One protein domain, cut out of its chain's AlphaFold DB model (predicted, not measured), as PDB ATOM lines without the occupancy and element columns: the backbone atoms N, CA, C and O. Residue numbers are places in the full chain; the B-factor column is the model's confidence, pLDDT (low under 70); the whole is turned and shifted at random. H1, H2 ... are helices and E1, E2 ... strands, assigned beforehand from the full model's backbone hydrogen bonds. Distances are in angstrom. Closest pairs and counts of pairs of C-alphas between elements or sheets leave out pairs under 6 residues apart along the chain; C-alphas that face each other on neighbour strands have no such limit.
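AT A GLANCE: This is residues 3 to 55 of the 319 residues of the protein "GST C-terminal domain-containing protein" of marine metagenome (UniProt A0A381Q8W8). A small two-stranded hairpin, E1 and E2, sits in the middle of an elongated body, with helix H2 toward one end and the shorter helix H1 toward the other. The first stretch, residues 3 to 17, has no named element and runs lengthwise along one side, from the H2 end to the H1 end, where residues 14 to 20 stick out, of which 18 to 20 belong to H1. The printed part has 53 residues, with two named helices and two named strands in the order H1, E1, E2, H2; the sheet order is E1 - E2, antiparallel. The class is mixed, helices and strands, with under half of the residues, 24 of 53, in named elements. The whole is only just compact, close to loose, with a radius of gyration of the C-alphas of 11.5 A, and it spans 32 by 20 by 19 A.

HOW THE PARTS SIT: E1, residues 32 to 34, and E2, residues 40 to 42, are antiparallel neighbours and form a hairpin, with 159 degrees between their directions. The C-alphas of Val 33 and Leu 41 face each other at 5.0 A. Across the pair, N 33 and O 41 are 2.9 A apart and N 41 and O 33 are 2.8 A apart, both within hydrogen-bond range. H2, residues 44 to 54, comes closest to E2 at the C-alphas of Leu 41 and Ile 47, 6.0 A apart. Its closest C-alphas to E1 are those of Val 33 and Ile 47, 7.5 A apart. H1, residues 18 to 24, comes closest to E2 at the C-alphas of Leu 24 and Val 40, 6.8 A apart. H1 and H2 are apart. In H1 and H2 every O i to N i+4 pair is within hydrogen-bond range.

IN THESE COORDINATES: E1 runs 6.7 A from C-alpha 32 at (-1.492, -41.457, 102.563) to C-alpha 34. E2 runs 6.4 A from C-alpha 40 to C-alpha 42. H2 is the longest helix, 15.4 A from first to last C-alpha, and ends at C-alpha 54 at (-7.801, -52.845, 91.683). H1 measures 10.0 A and begins at C-alpha 18 at (-0.850, -35.978, 113.306).

THE WHOLE: The two C-alphas farthest apart are those of Gln 15 and Glu 53, 33.5 A, while the first and last printed C-alphas, Tyr 3 and Phe 55, are 10.9 A apart. The printed part has no cut. The links E1 to E2 and E2 to H2 are tight, the link H1 to E1 is short, and no link is long. The mean pLDDT of the printed part is 94.6, and no printed residue is under 70.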
ATOM      1  N   TYR A   3     -14.135 -40.198  92.141       96.81
ATOM      2  CA  TYR A   3     -14.469 -40.487  90.738       96.81
ATOM      3  C   TYR A   3     -14.791 -41.971  90.487       96.81
ATOM      4  O   TYR A   3     -15.779 -42.312  89.847       96.81
ATOM      5  N   LYS A   4     -13.981 -42.864  91.064       95.62
ATOM      6  CA  LYS A   4     -14.153 -44.317  90.957       95.62
ATOM      7  C   LYS A   4     -15.250 -44.888  91.860       95.62
ATOM      8  O   LYS A   4     -15.443 -46.096  91.876       95.62
ATOM      9  N   GLY A   5     -15.925 -44.061  92.661       94.94
ATOM     10  CA  GLY A   5     -16.945 -44.527  93.604       94.94
ATOM     11  C   GLY A   5     -16.413 -45.447  94.708       94.94
ATOM     12  O   GLY A   5     -17.195 -46.154  95.331       94.94
ATOM     13  N   ILE A   6     -15.101 -45.451  94.968       95.38
ATOM     14  CA  ILE A   6     -14.492 -46.315  95.989       95.38
ATOM     15  C   ILE A   6     -14.942 -45.813  97.370       95.38
ATOM     16  O   ILE A   6     -14.656 -44.649  97.683       95.38
ATOM     17  N   PRO A   7     -15.602 -46.630  98.213       95.38
ATOM     18  CA  PRO A   7     -15.933 -46.241  99.580       95.38
ATOM     19  C   PRO A   7     -14.664 -45.887 100.357       95.38
ATOM     20  O   PRO A   7     -13.715 -46.666 100.404       95.38
ATOM     21  N   HIS A   8     -14.616 -44.691 100.940       95.88
ATOM     22  CA  HIS A   8     -13.443 -44.223 101.674       95.88
ATOM     23  C   HIS A   8     -13.817 -43.214 102.749       95.88
ATOM     24  O   HIS A   8     -14.774 -42.450 102.612       95.88
ATOM     25  N   GLN A   9     -12.997 -43.167 103.795       96.12
ATOM     26  CA  GLN A   9     -13.046 -42.114 104.794       96.12
ATOM     27  C   GLN A   9     -11.974 -41.072 104.482       96.12
ATOM     28  O   GLN A   9     -10.781 -41.370 104.453       96.12
ATOM     29  N   TRP A  10     -12.390 -39.824 104.274       95.31
ATOM     30  CA  TRP A  10     -11.449 -38.717 104.135       95.31
ATOM     31  C   TRP A  10     -10.988 -38.234 105.512       95.31
ATOM     32  O   TRP A  10     -11.750 -37.607 106.248       95.31
ATOM     33  N   ILE A  11      -9.729 -38.504 105.856       95.38
ATOM     34  CA  ILE A  11      -9.132 -38.089 107.129       95.38
ATOM     35  C   ILE A  11      -8.247 -36.863 106.897       95.38
ATOM     36  O   ILE A  11      -7.211 -36.922 106.237       95.38
ATOM     37  N   ILE A  12      -8.642 -35.727 107.473       94.50
ATOM     38  CA  ILE A  12      -7.848 -34.498 107.400       94.50
ATOM     39  C   ILE A  12      -6.630 -34.637 108.315       94.50
ATOM     40  O   ILE A  12      -6.775 -34.867 109.517       94.50
ATOM     41  N   ARG A  13      -5.428 -34.410 107.772       93.81
ATOM     42  CA  ARG A  13      -4.208 -34.249 108.574       93.81
ATOM     43  C   ARG A  13      -4.291 -32.953 109.387       93.81
ATOM     44  O   ARG A  13      -4.242 -31.857 108.833       93.81
ATOM     45  N   ASN A  14      -4.421 -33.085 110.699       93.12
ATOM     46  CA  ASN A  14      -4.603 -31.983 111.640       93.12
ATOM     47  C   ASN A  14      -3.948 -32.329 112.992       93.12
ATOM     48  O   ASN A  14      -3.308 -33.370 113.123       93.12
ATOM     49  N   GLN A  15      -4.098 -31.479 114.012       93.12
ATOM     50  CA  GLN A  15      -3.503 -31.725 115.336       93.12
ATOM     51  C   GLN A  15      -3.892 -33.080 115.960       93.12
ATOM     52  O   GLN A  15      -3.057 -33.685 116.629       93.12
ATOM     53  N   GLN A  16      -5.117 -33.565 115.733       93.25
ATOM     54  CA  GLN A  16      -5.626 -34.809 116.320       93.25
ATOM     55  C   GLN A  16      -5.071 -36.040 115.598       93.25
ATOM     56  O   GLN A  16      -4.685 -37.014 116.238       93.25
ATOM     57  N   THR A  17      -4.976 -35.976 114.269       95.00
ATOM     58  CA  THR A  17      -4.544 -37.100 113.425       95.00
ATOM     59  C   THR A  17      -3.034 -37.124 113.163       95.00
ATOM     60  O   THR A  17      -2.508 -38.096 112.625       95.00
ATOM     61  N   GLN A  18      -2.289 -36.090 113.580       94.06
ATOM     62  CA  GLN A  18      -0.850 -35.978 113.306       94.06
ATOM     63  C   GLN A  18      -0.023 -37.124 113.906       94.06
ATOM     64  O   GLN A  18       0.945 -37.554 113.282       94.06
ATOM     65  N   LYS A  19      -0.372 -37.613 115.105       95.44
ATOM     66  CA  LYS A  19       0.368 -38.705 115.763       95.44
ATOM     67  C   LYS A  19       0.256 -40.007 114.971       95.44
ATOM     68  O   LYS A  19       1.254 -40.694 114.781       95.44
ATOM     69  N   GLU A  20      -0.946 -40.318 114.506       95.50
ATOM     70  CA  GLU A  20      -1.207 -41.494 113.680       95.50
ATOM     71  C   GLU A  20      -0.532 -41.367 112.313       95.50
ATOM     72  O   GLU A  20       0.199 -42.269 111.911       95.50
ATOM     73  N   PHE A  21      -0.646 -40.200 111.666       95.69
ATOM     74  CA  PHE A  21       0.081 -39.915 110.429       95.69
ATOM     75  C   PHE A  21       1.593 -40.138 110.590       95.69
ATOM     76  O   PHE A  21       2.208 -40.775 109.745       95.69
ATOM     77  N   ASN A  22       2.196 -39.664 111.686       95.75
ATOM     78  CA  ASN A  22       3.627 -39.854 111.941       95.75
ATOM     79  C   ASN A  22       4.021 -41.328 112.084       95.75
ATOM     80  O   ASN A  22       5.138 -41.680 111.724       95.75
ATOM     81  N   LYS A  23       3.131 -42.161 112.638       95.88
ATOM     82  CA  LYS A  23       3.373 -43.594 112.824       95.88
ATOM     83  C   LYS A  23       3.296 -44.357 111.500       95.88
ATOM     84  O   LYS A  23       4.059 -45.295 111.308       95.88
ATOM     85  N   LEU A  24       2.356 -43.984 110.633       95.62
ATOM     86  CA  LEU A  24       2.059 -44.720 109.402       95.62
ATOM     87  C   LEU A  24       2.898 -44.253 108.208       95.62
ATOM     88  O   LEU A  24       3.293 -45.067 107.378       95.62
ATOM     89  N   ALA A  25       3.156 -42.951 108.092       94.44
ATOM     90  CA  ALA A  25       3.793 -42.385 106.913       94.44
ATOM     91  C   ALA A  25       5.287 -42.744 106.855       94.44
ATOM     92  O   ALA A  25       6.058 -42.369 107.742       94.44
ATOM     93  N   LYS A  26       5.705 -43.405 105.768       91.38
ATOM     94  CA  LYS A  26       7.115 -43.737 105.497       91.38
ATOM     95  C   LYS A  26       7.938 -42.466 105.295       91.38
ATOM     96  O   LYS A  26       9.061 -42.353 105.775       91.38
ATOM     97  N   ILE A  27       7.349 -41.484 104.613       89.69
ATOM     98  CA  ILE A  27       7.902 -40.139 104.417       89.69
ATOM     99  C   ILE A  27       6.889 -39.124 104.957       89.69
ATOM    100  O   ILE A  27       5.688 -39.344 104.901       89.69
ATOM    101  N   GLN A  28       7.318 -37.979 105.488       90.81
ATOM    102  CA  GLN A  28       6.408 -37.000 106.110       90.81
ATOM    103  C   GLN A  28       5.611 -36.135 105.100       90.81
ATOM    104  O   GLN A  28       5.388 -34.939 105.327       90.81
ATOM    105  N   VAL A  29       5.148 -36.743 104.003       90.12
ATOM    106  CA  VAL A  29       4.403 -36.134 102.887       90.12
ATOM    107  C   VAL A  29       3.029 -36.785 102.713       90.12
ATOM    108  O   VAL A  29       2.842 -37.957 103.014       90.12
ATOM    109  N   ILE A  30       2.051 -35.998 102.275       93.12
ATOM    110  CA  ILE A  30       0.723 -36.480 101.860       93.12
ATOM    111  C   ILE A  30       0.733 -36.704 100.337       93.12
ATOM    112  O   ILE A  30       1.558 -36.066  99.684       93.12
ATOM    113  N   PRO A  31      -0.184 -37.509  99.766       94.62
ATOM    114  CA  PRO A  31      -1.254 -38.279 100.415       94.62
ATOM    115  C   PRO A  31      -0.775 -39.579 101.085       94.62
ATOM    116  O   PRO A  31       0.345 -40.034 100.872       94.62
ATOM    117  N   LEU A  32      -1.645 -40.150 101.921       95.50
ATOM    118  CA  LEU A  32      -1.492 -41.457 102.563       95.50
ATOM    119  C   LEU A  32      -2.837 -42.187 102.471       95.50
ATOM    120  O   LEU A  32      -3.863 -41.592 102.809       95.50
ATOM    121  N   VAL A  33      -2.838 -43.449 102.048       96.94
ATOM    122  CA  VAL A  33      -4.021 -44.319 102.043       96.94
ATOM    123  C   VAL A  33      -3.722 -45.537 102.905       96.94
ATOM    124  O   VAL A  33      -2.691 -46.181 102.737       96.94
ATOM    125  N   VAL A  34      -4.627 -45.837 103.832       96.19
ATOM    126  CA  VAL A  34      -4.587 -47.057 104.645       96.19
ATOM    127  C   VAL A  34      -5.679 -47.978 104.127       96.19
ATOM    128  O   VAL A  34      -6.846 -47.577 104.087       96.19
ATOM    129  N   THR A  35      -5.307 -49.172 103.677       95.00
ATOM    130  CA  THR A  35      -6.266 -50.165 103.177       95.00
ATOM    131  C   THR A  35      -7.000 -50.849 104.338       95.00
ATOM    132  O   THR A  35      -6.535 -50.791 105.482       95.00
ATOM    133  N   PRO A  36      -8.140 -51.522 104.088       94.44
ATOM    134  CA  PRO A  36      -8.785 -52.373 105.093       94.44
ATOM    135  C   PRO A  36      -7.850 -53.447 105.677       94.44
ATOM    136  O   PRO A  36      -7.984 -53.811 106.842       94.44
ATOM    137  N   GLU A  37      -6.865 -53.894 104.896       94.50
ATOM    138  CA  GLU A  37      -5.831 -54.859 105.284       94.50
ATOM    139  C   GLU A  37      -4.669 -54.228 106.083       94.50
ATOM    140  O   GLU A  37      -3.693 -54.902 106.398       94.50
ATOM    141  N   GLN A  38      -4.778 -52.944 106.452       92.62
ATOM    142  CA  GLN A  38      -3.760 -52.146 107.157       92.62
ATOM    143  C   GLN A  38      -2.472 -51.895 106.361       92.62
ATOM    144  O   GLN A  38      -1.458 -51.471 106.924       92.62
ATOM    145  N   GLU A  39      -2.507 -52.085 105.044       94.56
ATOM    146  CA  GLU A  39      -1.402 -51.694 104.180       94.56
ATOM    147  C   GLU A  39      -1.387 -50.177 104.009       94.56
ATOM    148  O   GLU A  39      -2.426 -49.524 103.872       94.56
ATOM    149  N   VAL A  40      -0.185 -49.604 104.012       95.31
ATOM    150  CA  VAL A  40       0.013 -48.166 103.855       95.31
ATOM    151  C   VAL A  40       0.546 -47.880 102.460       95.31
ATOM    152  O   VAL A  40       1.718 -48.135 102.162       95.31
ATOM    153  N   LEU A  41      -0.316 -47.294 101.635       96.38
ATOM    154  CA  LEU A  41       0.043 -46.718 100.349       96.38
ATOM    155  C   LEU A  41       0.377 -45.238 100.543       96.38
ATOM    156  O   LEU A  41      -0.275 -44.510 101.299       96.38
ATOM    157  N   GLN A  42       1.409 -44.787  99.855       93.94
ATOM    158  CA  GLN A  42       1.889 -43.419  99.916       93.94
ATOM    159  C   GLN A  42       2.343 -43.014  98.524       93.94
ATOM    160  O   GLN A  42       2.733 -43.899  97.766       93.94
ATOM    161  N   ASP A  43       2.337 -41.701  98.269       92.31
ATOM    162  CA  ASP A  43       2.670 -41.089  96.979       92.31
ATOM    163  C   ASP A  43       1.510 -41.133  95.968       92.31
ATOM    164  O   ASP A  43       0.819 -42.144  95.856       92.31
ATOM    165  N   SER A  44       1.233 -40.012  95.294       94.38
ATOM    166  CA  SER A  44       0.034 -39.844  94.457       94.38
ATOM    167  C   SER A  44       0.015 -40.833  93.302       94.38
ATOM    168  O   SER A  44      -0.965 -41.571  93.174       94.38
ATOM    169  N   THR A  45       1.081 -40.882  92.506       94.00
ATOM    170  CA  THR A  45       1.148 -41.715  91.300       94.00
ATOM    171  C   THR A  45       1.040 -43.206  91.636       94.00
ATOM    172  O   THR A  45       0.120 -43.849  91.124       94.00
ATOM    173  N   PRO A  46       1.826 -43.773  92.582       93.94
ATOM    174  CA  PRO A  46       1.686 -45.181  92.964       93.94
ATOM    175  C   PRO A  46       0.327 -45.513  93.588       93.94
ATOM    176  O   PRO A  46      -0.226 -46.581  93.328       93.94
ATOM    177  N   ILE A  47      -0.251 -44.608  94.395       96.56
ATOM    178  CA  ILE A  47      -1.615 -44.797  94.916       96.56
ATOM    179  C   ILE A  47      -2.609 -44.895  93.756       96.56
ATOM    180  O   ILE A  47      -3.476 -45.767  93.772       96.56
ATOM    181  N   ILE A  48      -2.520 -43.998  92.772       96.38
ATOM    182  CA  ILE A  48      -3.430 -44.001  91.627       96.38
ATOM    183  C   ILE A  48      -3.264 -45.288  90.813       96.38
ATOM    184  O   ILE A  48      -4.280 -45.912  90.523       96.38
ATOM    185  N   GLN A  49      -2.034 -45.721  90.527       94.12
ATOM    186  CA  GLN A  49      -1.748 -46.951  89.776       94.12
ATOM    187  C   GLN A  49      -2.345 -48.194  90.457       94.12
ATOM    188  O   GLN A  49      -3.141 -48.906  89.849       94.12
ATOM    189  N   VAL A  50      -2.082 -48.391  91.756       95.50
ATOM    190  CA  VAL A  50      -2.642 -49.520  92.525       95.50
ATOM    191  C   VAL A  50      -4.176 -49.492  92.541       95.50
ATOM    192  O   VAL A  50      -4.836 -50.529  92.460       95.50
ATOM    193  N   LEU A  51      -4.775 -48.303  92.663       95.62
ATOM    194  CA  LEU A  51      -6.232 -48.169  92.655       95.62
ATOM    195  C   LEU A  51      -6.837 -48.351  91.256       95.62
ATOM    196  O   LEU A  51      -7.970 -48.817  91.170       95.62
ATOM    197  N   GLU A  52      -6.134 -47.986  90.187       95.88
ATOM    198  CA  GLU A  52      -6.571 -48.223  88.806       95.88
ATOM    199  C   GLU A  52      -6.604 -49.722  88.499       95.88
ATOM    200  O   GLU A  52      -7.618 -50.216  88.010       95.88
ATOM    201  N   GLU A  53      -5.560 -50.458  88.888       94.88
ATOM    202  CA  GLU A  53      -5.491 -51.918  88.741       94.88
ATOM    203  C   GLU A  53      -6.590 -52.631  89.541       94.88
ATOM    204  O   GLU A  53      -7.268 -53.524  89.033       94.88
ATOM    205  N   LYS A  54      -6.807 -52.217  90.797       94.94
ATOM    206  CA  LYS A  54      -7.801 -52.845  91.683       94.94
ATOM    207  C   LYS A  54      -9.248 -52.487  91.318       94.94
ATOM    208  O   LYS A  54     -10.155 -53.267  91.604       94.94
ATOM    209  N   PHE A  55      -9.485 -51.317  90.721       94.94
ATOM    210  CA  PHE A  55     -10.821 -50.799  90.409       94.94
ATOM    211  C   PHE A  55     -10.905 -50.313  88.953       94.94
ATOM    212  O   PHE A  55     -10.892 -49.111  88.678       94.94
TER     213      PHE A  55